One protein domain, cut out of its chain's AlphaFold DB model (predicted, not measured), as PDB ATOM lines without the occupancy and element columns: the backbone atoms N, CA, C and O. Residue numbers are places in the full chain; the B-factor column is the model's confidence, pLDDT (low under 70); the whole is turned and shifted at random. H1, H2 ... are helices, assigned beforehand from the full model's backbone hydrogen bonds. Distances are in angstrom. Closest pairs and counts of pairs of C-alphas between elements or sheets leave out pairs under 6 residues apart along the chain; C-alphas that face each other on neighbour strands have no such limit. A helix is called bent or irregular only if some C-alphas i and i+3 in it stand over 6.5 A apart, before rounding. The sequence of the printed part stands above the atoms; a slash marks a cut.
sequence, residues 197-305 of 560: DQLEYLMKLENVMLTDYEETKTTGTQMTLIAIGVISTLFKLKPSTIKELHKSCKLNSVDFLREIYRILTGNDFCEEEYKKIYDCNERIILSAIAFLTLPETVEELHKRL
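This is residues 197 to 305 of the 560 residues of the protein "DUF4770 domain-containing protein" of Atta cephalotes (UniProt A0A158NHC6). Two helical hairpins, H1 with H2 and H4 with H5a, are set crosswise to each other and form a compact body, and the short helix H3 lies on the side of H4 away from H5a. The bent last helix carries the chain out of this body: residues 294 to 305, including arm H5b, stick out as a free arm, and residues 271 to 277 stand free as a loop. The printed part has 109 residues with five named helices, H1 to H5 in chain order, and no named strand; its class is all helix. It is compact, with a radius of gyration of the C-alphas of 14.3 A and spans of 44 by 32 by 27 A.

H1, residues 197 to 214, begins at C-alpha 197 (33.185, 28.346, -37.396) and is 25.0 A long. It is irregular, with C-alphas 203 and 206 7.2 A apart and a kink of 51 degrees near residue 204. H2 is residues 219 to 228, 14.2 A; H3 is residues 239 to 248, 14.4 A. H4, residues 253 to 265, is 18.3 A long and begins at C-alpha 253 (23.429, 36.183, -49.335). H5, residues 280 to 304, was assigned as one helix by its hydrogen bonds but is bent, with C-alphas 292 and 295 7.0 A apart. Its arms are H5a, residues 280 to 292, 18.4 A, and H5b, residues 295 to 304, 14.4 A, which ends at C-alpha 304 (37.725, 31.615, -70.135).

H1 and H2 touch as a hairpin at a shallow tilt of 17 degrees, opposite ways; their closest C-alphas, of Gln 198 and Ile 228, are 4.8 A apart. H1 and H3 only just touch, with 3 pairs of C-alphas within 8 A, the closest those of Tyr 213 and His 246 at 7.0 A. H3 and H4 only just touch, also with 3 pairs, the closest C-alphas being those of Leu 245 and Phe 256 at 6.4 A; they run opposite ways at a steep tilt of 54 degrees. H1 and H4 only just touch, with 3 pairs, and are about perpendicular at 81 degrees; the C-alphas of Glu 206 and Ser 253 are closest at 5.2 A. H4 and H5a touch as a hairpin at a shallow tilt of 21 degrees, opposite ways, closest at the C-alphas of Val 254 and Ile 289, 5.7 A. H1 and H5a are close but not clearly touching, with the C-alphas of Leu 202 and Ala 288 7.2 A apart. H5b stands at a steep tilt of 48 degrees to H5a and is apart from H4. Every O i to N i+4 pair is within hydrogen-bond range in H2, H3, H4, H5a and H5b, and 12 of 14 are in H1.

The C-alphas farthest apart, of Thr 233 and Leu 305, are 44.5 A apart. The printed part has no cut. The link from H4 to H5, residues 266 to 279, is long. Mean pLDDT of the printed part is 89.5, and no printed residue is under 70.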
ATOM      1  N   ASP A 197      34.555  28.147 -37.876       90.88
ATOM      2  CA  ASP A 197      33.185  28.346 -37.396       90.88
ATOM      3  C   ASP A 197      32.504  29.507 -38.134       90.88
ATOM      4  O   ASP A 197      31.372  29.385 -38.593       90.88
ATOM      5  N   GLN A 198      33.207  30.633 -38.316       92.94
ATOM      6  CA  GLN A 198      32.681  31.776 -39.067       92.94
ATOM      7  C   GLN A 198      32.369  31.406 -40.517       92.94
ATOM      8  O   GLN A 198      31.357  31.847 -41.057       92.94
ATOM      9  N   LEU A 199      33.224  30.591 -41.138       92.38
ATOM     10  CA  LEU A 199      33.006  30.108 -42.494       92.38
ATOM     11  C   LEU A 199      31.780  29.191 -42.563       92.38
ATOM     12  O   LEU A 199      30.974  29.330 -43.476       92.38
ATOM     13  N   GLU A 200      31.597  28.300 -41.589       93.19
ATOM     14  CA  GLU A 200      30.412  27.443 -41.511       93.19
ATOM     15  C   GLU A 200      29.121  28.273 -41.419       93.19
ATOM     16  O   GLU A 200      28.164  28.013 -42.151       93.19
ATOM     17  N   TYR A 201      29.101  29.314 -40.583       94.12
ATOM     18  CA  TYR A 201      27.964  30.234 -40.498       94.12
ATOM     19  C   TYR A 201      27.749  31.032 -41.785       94.12
ATOM     20  O   TYR A 201      26.606  31.220 -42.195       94.12
ATOM     21  N   LEU A 202      28.827  31.467 -42.446       93.94
ATOM     22  CA  LEU A 202      28.747  32.177 -43.721       93.94
ATOM     23  C   LEU A 202      28.124  31.301 -44.814       93.94
ATOM     24  O   LEU A 202      27.235  31.756 -45.526       93.94
ATOM     25  N   MET A 203      28.533  30.034 -44.903       91.19
ATOM     26  CA  MET A 203      27.985  29.081 -45.874       91.19
ATOM     27  C   MET A 203      26.516  28.738 -45.592       91.19
ATOM     28  O   MET A 203      25.752  28.478 -46.517       91.19
ATOM     29  N   LYS A 204      26.098  28.753 -44.322       94.12
ATOM     30  CA  LYS A 204      24.703  28.504 -43.924       94.12
ATOM     31  C   LYS A 204      23.804  29.737 -44.037       94.12
ATOM     32  O   LYS A 204      22.589  29.585 -43.935       94.12
ATOM     33  N   LEU A 205      24.364  30.932 -44.244       94.69
ATOM     34  CA  LEU A 205      23.633  32.200 -44.175       94.69
ATOM     35  C   LEU A 205      22.420  32.232 -45.113       94.69
ATOM     36  O   LEU A 205      21.334  32.596 -44.676       94.69
ATOM     37  N   GLU A 206      22.584  31.806 -46.365       92.69
ATOM     38  CA  GLU A 206      21.502  31.798 -47.356       92.69
ATOM     39  C   GLU A 206      20.342  30.881 -46.937       92.69
ATOM     40  O   GLU A 206      19.181  31.289 -46.940       92.69
ATOM     41  N   ASN A 207      20.657  29.667 -46.474       93.31
ATOM     42  CA  ASN A 207      19.659  28.715 -45.986       93.31
ATOM     43  C   ASN A 207      18.941  29.245 -44.740       93.31
ATOM     44  O   ASN A 207      17.723  29.126 -44.627       93.31
ATOM     45  N   VAL A 208      19.676  29.868 -43.814       94.06
ATOM     46  CA  VAL A 208      19.082  30.464 -42.613       94.06
ATOM     47  C   VAL A 208      18.155  31.620 -42.985       94.06
ATOM     48  O   VAL A 208      17.036  31.676 -42.480       94.06
ATOM     49  N   MET A 209      18.568  32.496 -43.904       93.75
ATOM     50  CA  MET A 209      17.729  33.591 -44.402       93.75
ATOM     51  C   MET A 209      16.431  33.077 -45.036       93.75
ATOM     52  O   MET A 209      15.371  33.651 -44.789       93.75
ATOM     53  N   LEU A 210      16.501  31.986 -45.808       93.06
ATOM     54  CA  LEU A 210      15.330  31.312 -46.378       93.06
ATOM     55  C   LEU A 210      14.381  30.816 -45.281       93.06
ATOM     56  O   LEU A 210      13.206  31.178 -45.287       93.06
ATOM     57  N   THR A 211      14.893  30.065 -44.302       92.88
ATOM     58  CA  THR A 211      14.068  29.538 -43.197       92.88
ATOM     59  C   THR A 211      13.429  30.646 -42.360       92.88
ATOM     60  O   THR A 211      12.240  30.596 -42.056       92.88
ATOM     61  N   ASP A 212      14.181  31.701 -42.040       92.44
ATOM     62  CA  ASP A 212      13.670  32.851 -41.296       92.44
ATOM     63  C   ASP A 212      12.582  33.591 -42.086       92.44
ATOM     64  O   ASP A 212      11.580  34.025 -41.512       92.44
ATOM     65  N   TYR A 213      12.753  33.731 -43.404       91.69
ATOM     66  CA  TYR A 213      11.757  34.357 -44.266       91.69
ATOM     67  C   TYR A 213      10.451  33.551 -44.308       91.69
ATOM     68  O   TYR A 213       9.380  34.139 -44.141       91.69
ATOM     69  N   GLU A 214      10.535  32.227 -44.460       91.25
ATOM     70  CA  GLU A 214       9.381  31.317 -44.437       91.25
ATOM     71  C   GLU A 214       8.656  31.341 -43.085       91.25
ATOM     72  O   GLU A 214       7.430  31.428 -43.028       91.25
ATOM     73  N   GLU A 215       9.408  31.349 -41.984       91.25
ATOM     74  CA  GLU A 215       8.853  31.423 -40.632       91.25
ATOM     75  C   GLU A 215       8.444  32.844 -40.213       91.25
ATOM     76  O   GLU A 215       7.915  33.045 -39.116       91.25
ATOM     77  N   THR A 216       8.674  33.854 -41.059       88.69
ATOM     78  CA  THR A 216       8.476  35.290 -40.777       88.69
ATOM     79  C   THR A 216       9.241  35.812 -39.547       88.69
ATOM     80  O   THR A 216       8.883  36.838 -38.942       88.69
ATOM     81  N   LYS A 217      10.338  35.134 -39.198       91.69
ATOM     82  CA  LYS A 217      11.261  35.463 -38.106       91.69
ATOM     83  C   LYS A 217      12.535  36.107 -38.663       91.69
ATOM     84  O   LYS A 217      12.747  36.192 -39.863       91.69
ATOM     85  N   THR A 218      13.358  36.653 -37.775       92.25
ATOM     86  CA  THR A 218      14.677  37.230 -38.122       92.25
ATOM     87  C   THR A 218      15.766  36.805 -37.146       92.25
ATOM     88  O   THR A 218      16.876  37.335 -37.160       92.25
ATOM     89  N   THR A 219      15.416  35.924 -36.213       91.81
ATOM     90  CA  THR A 219      16.276  35.544 -35.099       91.81
ATOM     91  C   THR A 219      17.449  34.705 -35.580       91.81
ATOM     92  O   THR A 219      18.565  34.937 -35.122       91.81
ATOM     93  N   GLY A 220      17.234  33.780 -36.522       91.69
ATOM     94  CA  GLY A 220      18.301  32.932 -37.054       91.69
ATOM     95  C   GLY A 220      19.340  33.748 -37.820       91.69
ATOM     96  O   GLY A 220      20.540  33.641 -37.567       91.69
ATOM     97  N   THR A 221      18.880  34.638 -38.690       93.44
ATOM     98  CA  THR A 221      19.701  35.523 -39.519       93.44
ATOM     99  C   THR A 221      20.498  36.474 -38.641       93.44
ATOM    100  O   THR A 221      21.709  36.607 -38.806       93.44
ATOM    101  N   GLN A 222      19.858  37.083 -37.639       93.38
ATOM    102  CA  GLN A 222      20.546  37.967 -36.703       93.38
ATOM    103  C   GLN A 222      21.629  37.225 -35.906       93.38
ATOM    104  O   GLN A 222      22.741  37.734 -35.777       93.38
ATOM    105  N   MET A 223      21.338  36.018 -35.411       93.50
ATOM    106  CA  MET A 223      22.320  35.195 -34.698       93.50
ATOM    107  C   MET A 223      23.484  34.777 -35.599       93.50
ATOM    108  O   MET A 223      24.635  34.827 -35.172       93.50
ATOM    109  N   THR A 224      23.201  34.436 -36.855       94.31
ATOM    110  CA  THR A 224      24.218  34.062 -37.847       94.31
ATOM    111  C   THR A 224      25.125  35.251 -38.167       94.31
ATOM    112  O   THR A 224      26.345  35.120 -38.144       94.31
ATOM    113  N   LEU A 225      24.562  36.448 -38.356       94.06
ATOM    114  CA  LEU A 225      25.339  37.671 -38.576       94.06
ATOM    115  C   LEU A 225      26.209  38.057 -37.370       94.06
ATOM    116  O   LEU A 225      27.317  38.565 -37.554       94.06
ATOM    117  N   ILE A 226      25.737  37.804 -36.144       93.38
ATOM    118  CA  ILE A 226      26.539  37.969 -34.922       93.38
ATOM    119  C   ILE A 226      27.677  36.943 -34.888       93.38
ATOM    120  O   ILE A 226      28.810  37.305 -34.579       93.38
ATOM    121  N   ALA A 227      27.401  35.683 -35.232       93.31
ATOM    122  CA  ALA A 227      28.393  34.611 -35.227       93.31
ATOM    123  C   ALA A 227      29.494  34.815 -36.283       93.31
ATOM    124  O   ALA A 227      30.668  34.570 -36.007       93.31
ATOM    125  N   ILE A 228      29.143  35.336 -37.464       93.31
ATOM    126  CA  ILE A 228      30.114  35.755 -38.488       93.31
ATOM    127  C   ILE A 228      30.919  36.974 -37.998       93.31
ATOM    128  O   ILE A 228      32.108  37.096 -38.295       93.31
ATOM    129  N   GLY A 229      30.300  37.852 -37.205       91.75
ATOM    130  CA  GLY A 229      30.896  39.096 -36.710       91.75
ATOM    131  C   GLY A 229      30.578  40.319 -37.573       91.75
ATOM    132  O   GLY A 229      31.265  41.329 -37.468       91.75
ATOM    133  N   VAL A 230      29.555  40.232 -38.430       90.75
ATOM    134  CA  VAL A 230      29.037  41.364 -39.221       90.75
ATOM    135  C   VAL A 230      28.285  42.343 -38.320       90.75
ATOM    136  O   VAL A 230      28.446  43.556 -38.431       90.75
ATOM    137  N   ILE A 231      27.467  41.809 -37.408       89.94
ATOM    138  CA  ILE A 231      26.791  42.579 -36.364       89.94
ATOM    139  C   ILE A 231      27.656  42.532 -35.109       89.94
ATOM    140  O   ILE A 231      28.076  41.464 -34.663       89.94
ATOM    141  N   SER A 232      27.881  43.694 -34.506       85.19
ATOM    142  CA  SER A 232      28.682  43.842 -33.294       85.19
ATOM    143  C   SER A 232      27.901  44.583 -32.208       85.19
ATOM    144  O   SER A 232      26.726  44.924 -32.350       85.19
ATOM    145  N   THR A 233      28.546  44.847 -31.074       79.12
ATOM    146  CA  THR A 233      27.961  45.715 -30.044       79.12
ATOM    147  C   THR A 233      27.747  47.142 -30.548       79.12
ATOM    148  O   THR A 233      26.814  47.800 -30.085       79.12
ATOM    149  N   LEU A 234      28.584  47.593 -31.490       78.69
ATOM    150  CA  LEU A 234      28.576  48.942 -32.054       78.69
ATOM    151  C   LEU A 234      27.634  49.062 -33.254       78.69
ATOM    152  O   LEU A 234      26.926  50.056 -33.374       78.69
ATOM    153  N   PHE A 235      27.587  48.040 -34.110       85.88
ATOM    154  CA  PHE A 235      26.712  48.012 -35.277       85.88
ATOM    155  C   PHE A 235      25.601  46.984 -35.091       85.88
ATOM    156  O   PHE A 235      25.869  45.785 -35.027       85.88
ATOM    157  N   LYS A 236      24.352  47.457 -35.014       88.88
ATOM    158  CA  LYS A 236      23.161  46.623 -34.816       88.88
ATOM    159  C   LYS A 236      22.153  46.858 -35.928       88.88
ATOM    160  O   LYS A 236      21.743  47.989 -36.166       88.88
ATOM    161  N   LEU A 237      21.689  45.771 -36.531       90.06
ATOM    162  CA  LEU A 237      20.580  45.796 -37.479       90.06
ATOM    163  C   LEU A 237      19.260  45.569 -36.740       90.06
ATOM    164  O   LEU A 237      19.145  44.669 -35.905       90.06
ATOM    165  N   LYS A 238      18.258  46.401 -37.040       91.62
ATOM    166  CA  LYS A 238      16.904  46.223 -36.506       91.62
ATOM    167  C   LYS A 238      16.226  45.042 -37.218       91.62
ATOM    168  O   LYS A 238      16.386  44.906 -38.431       91.62
ATOM    169  N   PRO A 239      15.397  44.244 -36.520       91.44
ATOM    170  CA  PRO A 239      14.621  43.169 -37.141       91.44
ATOM    171  C   PRO A 239      13.761  43.623 -38.330       91.44
ATOM    172  O   PRO A 239      13.646  42.901 -39.314       91.44
ATOM    173  N   SER A 240      13.188  44.831 -38.276       91.12
ATOM    174  CA  SER A 240      12.408  45.402 -39.384       91.12
ATOM    175  C   SER A 240      13.249  45.561 -40.651       91.12
ATOM    176  O   SER A 240      12.842  45.113 -41.719       91.12
ATOM    177  N   THR A 241      14.459  46.102 -40.507       92.00
ATOM    178  CA  THR A 241      15.416  46.271 -41.603       92.00
ATOM    179  C   THR A 241      15.825  44.919 -42.181       92.00
ATOM    180  O   THR A 241      15.850  44.766 -43.392       92.00
ATOM    181  N   ILE A 242      16.060  43.900 -41.346       92.38
ATOM    182  CA  ILE A 242      16.376  42.543 -41.827       92.38
ATOM    183  C   ILE A 242      15.229  41.983 -42.690       92.38
ATOM    184  O   ILE A 242      15.483  41.445 -43.764       92.38
ATOM    185  N   LYS A 243      13.964  42.168 -42.283       91.69
ATOM    186  CA  LYS A 243      12.801  41.729 -43.081       91.69
ATOM    187  C   LYS A 243      12.701  42.446 -44.430       91.69
ATOM    188  O   LYS A 243      12.335  41.822 -45.425       91.69
ATOM    189  N   GLU A 244      12.997  43.740 -44.470       92.19
ATOM    190  CA  GLU A 244      13.031  44.524 -45.713       92.19
ATOM    191  C   GLU A 244      14.180  44.081 -46.625       92.19
ATOM    192  O   GLU A 244      14.000  43.926 -47.836       92.19
ATOM    193  N   LEU A 245      15.341  43.792 -46.036       92.06
ATOM    194  CA  LEU A 245      16.506  43.274 -46.742       92.06
ATOM    195  C   LEU A 245      16.250  41.886 -47.343       92.06
ATOM    196  O   LEU A 245      16.581  41.660 -48.502       92.06
ATOM    197  N   HIS A 246      15.581  40.982 -46.620       92.25
ATOM    198  CA  HIS A 246      15.196  39.670 -47.159       92.25
ATOM    199  C   HIS A 246      14.373  39.798 -48.452       92.25
ATOM    200  O   HIS A 246      14.609  39.062 -49.411       92.25
ATOM    201  N   LYS A 247      13.440  40.761 -48.498       90.75
ATOM    202  CA  LYS A 247      12.586  41.013 -49.670       90.75
ATOM    203  C   LYS A 247      13.349  41.663 -50.822       90.75
ATOM    204  O   LYS A 247      13.213  41.229 -51.962       90.75
ATOM    205  N   SER A 248      14.132  42.700 -50.534       90.12
ATOM    206  CA  SER A 248      14.863  43.461 -51.559       90.12
ATOM    207  C   SER A 248      15.991  42.651 -52.200       90.12
ATOM    208  O   SER A 248      16.175  42.720 -53.412       90.12
ATOM    209  N   CYS A 249      16.681  41.814 -51.423       88.19
ATOM    210  CA  CYS A 249      17.830  41.029 -51.885       88.19
ATOM    211  C   CYS A 249      17.445  39.679 -52.507       88.19
ATOM    212  O   CYS A 249      18.323  38.880 -52.812       88.19
ATOM    213  N   LYS A 250      16.143  39.377 -52.652       90.00
ATOM    214  CA  LYS A 250      15.638  38.081 -53.157       90.00
ATOM    215  C   LYS A 250      16.265  36.867 -52.449       90.00
ATOM    216  O   LYS A 250      16.456  35.825 -53.068       90.00
ATOM    217  N   LEU A 251      16.583  37.018 -51.161       88.00
ATOM    218  CA  LEU A 251      17.244  36.007 -50.325       88.00
ATOM    219  C   LEU A 251      18.655  35.592 -50.793       88.00
ATOM    220  O   LEU A 251      19.185  34.606 -50.296       88.00
ATOM    221  N   ASN A 252      19.299  36.361 -51.680       91.94
ATOM    222  CA  ASN A 252      20.699  36.159 -52.043       91.94
ATOM    223  C   ASN A 252      21.618  36.702 -50.937       91.94
ATOM    224  O   ASN A 252      21.562  37.885 -50.589       91.94
ATOM    225  N   SER A 253      22.489  35.841 -50.407       92.81
ATOM    226  CA  SER A 253      23.429  36.183 -49.335       92.81
ATOM    227  C   SER A 253      24.442  37.262 -49.743       92.81
ATOM    228  O   SER A 253      24.796  38.111 -48.922       92.81
ATOM    229  N   VAL A 254      24.871  37.292 -51.010       92.69
ATOM    230  CA  VAL A 254      25.831  38.286 -51.519       92.69
ATOM    231  C   VAL A 254      25.201  39.673 -51.588       92.69
ATOM    232  O   VAL A 254      25.768  40.630 -51.060       92.69
ATOM    233  N   ASP A 255      24.022  39.783 -52.203       92.12
ATOM    234  CA  ASP A 255      23.302  41.055 -52.335       92.12
ATOM    235  C   ASP A 255      22.890  41.590 -50.959       92.12
ATOM    236  O   ASP A 255      23.045  42.774 -50.666       92.12
ATOM    237  N   PHE A 256      22.484  40.691 -50.064       94.19
ATOM    238  CA  PHE A 256      22.179  41.018 -48.679       94.19
ATOM    239  C   PHE A 256      23.372  41.613 -47.926       94.19
ATOM    240  O   PHE A 256      23.231  42.628 -47.244       94.19
ATOM    241  N   LEU A 257      24.566  41.033 -48.068       93.94
ATOM    242  CA  LEU A 257      25.775  41.577 -47.447       93.94
ATOM    243  C   LEU A 257      26.206  42.915 -48.067       93.94
ATOM    244  O   LEU A 257      26.694  43.777 -47.335       93.94
ATOM    245  N   ARG A 258      25.998  43.124 -49.375       92.00
ATOM    246  CA  ARG A 258      26.229  44.427 -50.031       92.00
ATOM    247  C   ARG A 258      25.314  45.504 -49.468       92.00
ATOM    248  O   ARG A 258      25.762  46.601 -49.156       92.00
ATOM    249  N   GLU A 259      24.048  45.172 -49.267       92.50
ATOM    250  CA  GLU A 259      23.088  46.091 -48.675       92.50
ATOM    251  C   GLU A 259      23.409  46.416 -47.212       92.50
ATOM    252  O   GLU A 259      23.335  47.571 -46.793       92.50
ATOM    253  N   ILE A 260      23.867  45.431 -46.436       92.25
ATOM    254  CA  ILE A 260      24.374  45.681 -45.080       92.25
ATOM    255  C   ILE A 260      25.601  46.600 -45.113       92.25
ATOM    256  O   ILE A 260      25.700  47.502 -44.279       92.25
ATOM    257  N   TYR A 261      26.513  46.409 -46.070       92.19
ATOM    258  CA  TYR A 261      27.660  47.301 -46.261       92.19
ATOM    259  C   TYR A 261      27.218  48.738 -46.558       92.19
ATOM    260  O   TYR A 261      27.739  49.678 -45.952       92.19
ATOM    261  N   ARG A 262      26.214  48.901 -47.429       91.62
ATOM    262  CA  ARG A 262      25.629  50.203 -47.767       91.62
ATOM    263  C   ARG A 262      24.987  50.867 -46.554       91.62
ATOM    264  O   ARG A 262      25.186  52.054 -46.337       91.62
ATOM    265  N   ILE A 263      24.279  50.109 -45.716       90.75
ATOM    266  CA  ILE A 263      23.703  50.618 -44.461       90.75
ATOM    267  C   ILE A 263      24.795  51.028 -43.463       90.75
ATOM    268  O   ILE A 263      24.631  52.017 -42.751       90.75
ATOM    269  N   LEU A 264      25.895  50.274 -43.389       88.88
ATOM    270  CA  LEU A 264      27.009  50.559 -42.482       88.88
ATOM    271  C   LEU A 264      27.764  51.835 -42.882       88.88
ATOM    272  O   LEU A 264      28.130  52.629 -42.018       88.88
ATOM    273  N   THR A 265      28.013  52.001 -44.179       86.00
ATOM    274  CA  THR A 265      28.957  52.996 -44.708       86.00
ATOM    275  C   THR A 265      28.255  54.231 -45.277       86.00
ATOM    276  O   THR A 265      28.840  55.310 -45.326       86.00
ATOM    277  N   GLY A 266      26.995  54.090 -45.692       84.06
ATOM    278  CA  GLY A 266      26.197  55.122 -46.359       84.06
ATOM    279  C   GLY A 266      26.364  55.169 -47.881       84.06
ATOM    280  O   GLY A 266      25.512  55.747 -48.548       84.06
ATOM    281  N   ASN A 267      27.400  54.527 -48.430       82.69
ATOM    282  CA  ASN A 267      27.694  54.489 -49.864       82.69
ATOM    283  C   ASN A 267      27.637  53.061 -50.403       82.69
ATOM    284  O   ASN A 267      27.854  52.098 -49.660       82.69
ATOM    285  N   ASP A 268      27.383  52.928 -51.704       77.50
ATOM    286  CA  ASP A 268      27.505  51.640 -52.376       77.50
ATOM    287  C   ASP A 268      28.977  51.314 -52.666       77.50
ATOM    288  O   ASP A 268      29.784  52.184 -52.996       77.50
ATOM    289  N   PHE A 269      29.330  50.033 -52.577       71.12
ATOM    290  CA  PHE A 269      30.697  49.549 -52.767       71.12
ATOM    291  C   PHE A 269      31.274  49.929 -54.139       71.12
ATOM    292  O   PHE A 269      32.476  50.148 -54.267       71.12
ATOM    293  N   CYS A 270      30.429  50.005 -55.169       73.38
ATOM    294  CA  CYS A 270      30.848  50.339 -56.529       73.38
ATOM    295  C   CYS A 270      31.268  51.804 -56.707       73.38
ATOM    296  O   CYS A 270      31.996  52.105 -57.651       73.38
ATOM    297  N   GLU A 271      30.817  52.696 -55.827       77.56
ATOM    298  CA  GLU A 271      31.076  54.136 -55.913       77.56
ATOM    299  C   GLU A 271      32.270  54.561 -55.047       77.56
ATOM    300  O   GLU A 271      32.782  55.672 -55.183       77.56
ATOM    301  N   GLU A 272      32.742  53.680 -54.162       79.69
ATOM    302  CA  GLU A 272      33.830  53.989 -53.245       79.69
ATOM    303  C   GLU A 272      35.219  53.723 -53.834       79.69
ATOM    304  O   GLU A 272      35.532  52.649 -54.352       79.69
ATOM    305  N   GLU A 273      36.117  54.691 -53.654       81.25
ATOM    306  CA  GLU A 273      37.541  54.497 -53.907       81.25
ATOM    307  C   GLU A 273      38.214  53.652 -52.812       81.25
ATOM    308  O   GLU A 273      37.743  53.510 -51.680       81.25
ATOM    309  N   TYR A 274      39.391  53.112 -53.133       81.62
ATOM    310  CA  TYR A 274      40.160  52.288 -52.208       81.62
ATOM    311  C   TYR A 274      40.559  53.055 -50.934       81.62
ATOM    312  O   TYR A 274      41.429  53.934 -50.946       81.62
ATOM    313  N   LYS A 275      39.980  52.663 -49.795       83.69
ATOM    314  CA  LYS A 275      40.233  53.299 -48.499       83.69
ATOM    315  C   LYS A 275      41.594  52.890 -47.933       83.69
ATOM    316  O   LYS A 275      42.042  51.744 -48.006       83.69
ATOM    317  N   LYS A 276      42.272  53.836 -47.275       82.19
ATOM    318  CA  LYS A 276      43.528  53.548 -46.552       82.19
ATOM    319  C   LYS A 276      43.293  52.775 -45.253       82.19
ATOM    320  O   LYS A 276      44.202  52.054 -44.818       82.19
ATOM    321  N   ILE A 277      42.120  52.951 -44.647       84.00
ATOM    322  CA  ILE A 277      41.709  52.392 -43.359       84.00
ATOM    323  C   ILE A 277      40.289  51.849 -43.534       84.00
ATOM    324  O   ILE A 277      39.424  52.579 -43.999       84.00
ATOM    325  N   TYR A 278      40.097  50.588 -43.156       87.88
ATOM    326  CA  TYR A 278      38.796  49.921 -43.099       87.88
ATOM    327  C   TYR A 278      38.494  49.535 -41.654       87.88
ATOM    328  O   TYR A 278      39.418  49.079 -40.957       87.88
ATOM    329  N   ASP A 279      37.237  49.680 -41.243       88.81
ATOM    330  CA  ASP A 279      36.723  49.172 -39.972       88.81
ATOM    331  C   ASP A 279      36.679  47.635 -39.965       88.81
ATOM    332  O   ASP A 279      36.665  46.981 -41.008       88.81
ATOM    333  N   CYS A 280      36.668  47.030 -38.778       89.19
ATOM    334  CA  CYS A 280      36.587  45.580 -38.621       89.19
ATOM    335  C   CYS A 280      35.330  45.006 -39.291       89.19
ATOM    336  O   CYS A 280      35.433  44.008 -40.000       89.19
ATOM    337  N   ASN A 281      34.171  45.651 -39.117       91.31
ATOM    338  CA  ASN A 281      32.919  45.173 -39.712       91.31
ATOM    339  C   ASN A 281      32.965  45.280 -41.245       91.31
ATOM    340  O   ASN A 281      32.591  44.333 -41.930       91.31
ATOM    341  N   GLU A 282      33.506  46.381 -41.786       90.25
ATOM    342  CA  GLU A 282      33.721  46.539 -43.232       90.25
ATOM    343  C   GLU A 282      34.603  45.414 -43.785       90.25
ATOM    344  O   GLU A 282      34.260  44.792 -44.788       90.25
ATOM    345  N   ARG A 283      35.721  45.100 -43.115       91.75
ATOM    346  CA  ARG A 283      36.624  44.021 -43.548       91.75
ATOM    347  C   ARG A 283      35.948  42.664 -43.554       91.75
ATOM    348  O   ARG A 283      36.132  41.897 -44.498       91.75
ATOM    349  N   ILE A 284      35.176  42.371 -42.513       93.56
ATOM    350  CA  ILE A 284      34.421  41.125 -42.391       93.56
ATOM    351  C   ILE A 284      33.403  41.022 -43.531       93.56
ATOM    352  O   ILE A 284      33.387  40.013 -44.227       93.56
ATOM    353  N   ILE A 285      32.615  42.068 -43.786       93.12
ATOM    354  CA  ILE A 285      31.598  42.057 -44.848       93.12
ATOM    355  C   ILE A 285      32.243  41.907 -46.233       93.12
ATOM    356  O   ILE A 285      31.839  41.044 -47.011       93.12
ATOM    357  N   LEU A 286      33.284  42.690 -46.535       92.31
ATOM    358  CA  LEU A 286      33.974  42.633 -47.829       92.31
ATOM    359  C   LEU A 286      34.649  41.279 -48.060       92.31
ATOM    360  O   LEU A 286      34.593  40.728 -49.159       92.31
ATOM    361  N   SER A 287      35.244  40.709 -47.011       93.56
ATOM    362  CA  SER A 287      35.813  39.363 -47.073       93.56
ATOM    363  C   SER A 287      34.721  38.325 -47.315       93.56
ATOM    364  O   SER A 287      34.881  37.489 -48.196       93.56
ATOM    365  N   ALA A 288      33.590  38.404 -46.610       94.00
ATOM    366  CA  ALA A 288      32.469  37.481 -46.780       94.00
ATOM    367  C   ALA A 288      31.924  37.496 -48.217       94.00
ATOM    368  O   ALA A 288      31.769  36.437 -48.824       94.00
ATOM    369  N   ILE A 289      31.721  38.686 -48.793       93.19
ATOM    370  CA  ILE A 289      31.300  38.854 -50.192       93.19
ATOM    371  C   ILE A 289      32.313  38.205 -51.145       93.19
ATOM    372  O   ILE A 289      31.929  37.460 -52.048       93.19
ATOM    373  N   ALA A 290      33.610  38.449 -50.938       92.00
ATOM    374  CA  ALA A 290      34.659  37.862 -51.766       92.00
ATOM    375  C   ALA A 290      34.690  36.327 -51.669       92.00
ATOM    376  O   ALA A 290      34.879  35.657 -52.681       92.00
ATOM    377  N   PHE A 291      34.476  35.756 -50.480       91.75
ATOM    378  CA  PHE A 291      34.438  34.304 -50.292       91.75
ATOM    379  C   PHE A 291      33.213  33.657 -50.938       91.75
ATOM    380  O   PHE A 291      33.361  32.623 -51.585       91.75
ATOM    381  N   LEU A 292      32.031  34.263 -50.808       91.19
ATOM    382  CA  LEU A 292      30.799  33.741 -51.407       91.19
ATOM    383  C   LEU A 292      30.818  33.809 -52.939       91.19
ATOM    384  O   LEU A 292      30.309  32.912 -53.599       91.19
ATOM    385  N   THR A 293      31.458  34.829 -53.511       90.44
ATOM    386  CA  THR A 293      31.598  34.984 -54.971       90.44
ATOM    387  C   THR A 293      32.766  34.181 -55.557       90.44
ATOM    388  O   THR A 293      32.845  33.981 -56.772       90.44
ATOM    389  N   LEU A 294      33.679  33.677 -54.720       89.75
ATOM    390  CA  LEU A 294      34.874  32.967 -55.173       89.75
ATOM    391  C   LEU A 294      34.559  31.734 -56.044       89.75
ATOM    392  O   LEU A 294      35.182  31.615 -57.098       89.75
ATOM    393  N   PRO A 295      33.617  30.838 -55.693       87.69
ATOM    394  CA  PRO A 295      33.309  29.672 -56.522       87.69
ATOM    395  C   PRO A 295      32.858  30.057 -57.935       87.69
ATOM    396  O   PRO A 295      33.416  29.559 -58.911       87.69
ATOM    397  N   GLU A 296      31.934  31.014 -58.050       86.50
ATOM    398  CA  GLU A 296      31.418  31.498 -59.337       86.50
ATOM    399  C   GLU A 296      32.529  32.121 -60.190       86.50
ATOM    400  O   GLU A 296      32.652  31.840 -61.385       86.50
ATOM    401  N   THR A 297      33.400  32.927 -59.570       86.38
ATOM    402  CA  THR A 297      34.541  33.522 -60.282       86.38
ATOM    403  C   THR A 297      35.542  32.471 -60.752       86.38
ATOM    404  O   THR A 297      36.084  32.595 -61.848       86.38
ATOM    405  N   VAL A 298      35.779  31.415 -59.968       86.06
ATOM    406  CA  VAL A 298      36.664  30.307 -60.350       86.06
ATOM    407  C   VAL A 298      36.072  29.516 -61.515       86.06
ATOM    408  O   VAL A 298      36.812  29.163 -62.435       86.06
ATOM    409  N   GLU A 299      34.761  29.276 -61.523       85.31
ATOM    410  CA  GLU A 299      34.077  28.638 -62.650       85.31
ATOM    411  C   GLU A 299      34.161  29.483 -63.926       85.31
ATOM    412  O   GLU A 299      34.521  28.968 -64.986       85.31
ATOM    413  N   GLU A 300      33.901  30.788 -63.840       86.69
ATOM    414  CA  GLU A 300      34.029  31.703 -64.979       86.69
ATOM    415  C   GLU A 300      35.467  31.789 -65.501       86.69
ATOM    416  O   GLU A 300      35.703  31.744 -66.711       86.69
ATOM    417  N   LEU A 301      36.455  31.848 -64.605       84.19
ATOM    418  CA  LEU A 301      37.865  31.796 -64.984       84.19
ATOM    419  C   LEU A 301      38.203  30.473 -65.669       84.19
ATOM    420  O   LEU A 301      38.910  30.475 -66.674       84.19
ATOM    421  N   HIS A 302      37.680  29.350 -65.176       81.75
ATOM    422  CA  HIS A 302      37.901  28.048 -65.795       81.75
ATOM    423  C   HIS A 302      37.335  27.975 -67.220       81.75
ATOM    424  O   HIS A 302      37.987  27.403 -68.088       81.75
ATOM    425  N   LYS A 303      36.174  28.595 -67.482       85.25
ATOM    426  CA  LYS A 303      35.585  28.678 -68.832       85.25
ATOM    427  C   LYS A 303      36.412  29.537 -69.793       85.25
ATOM    428  O   LYS A 303      36.480  29.230 -70.979       85.25
ATOM    429  N   ARG A 304      36.997  30.635 -69.303       85.81
ATOM    430  CA  ARG A 304      37.725  31.615 -70.135       85.81
ATOM    431  C   ARG A 304      39.185  31.246 -70.373       85.81
ATOM    432  O   ARG A 304      39.760  31.659 -71.378       85.81
ATOM    433  N   LEU A 305      39.806  30.527 -69.441       81.62
ATOM    434  CA  LEU A 305      41.206  30.134 -69.553       81.62
ATOM    435  C   LEU A 305      41.364  28.949 -70.521       81.62
ATOM    436  O   LEU A 305      40.555  28.021 -70.502       81.62
TER     437      LEU A 305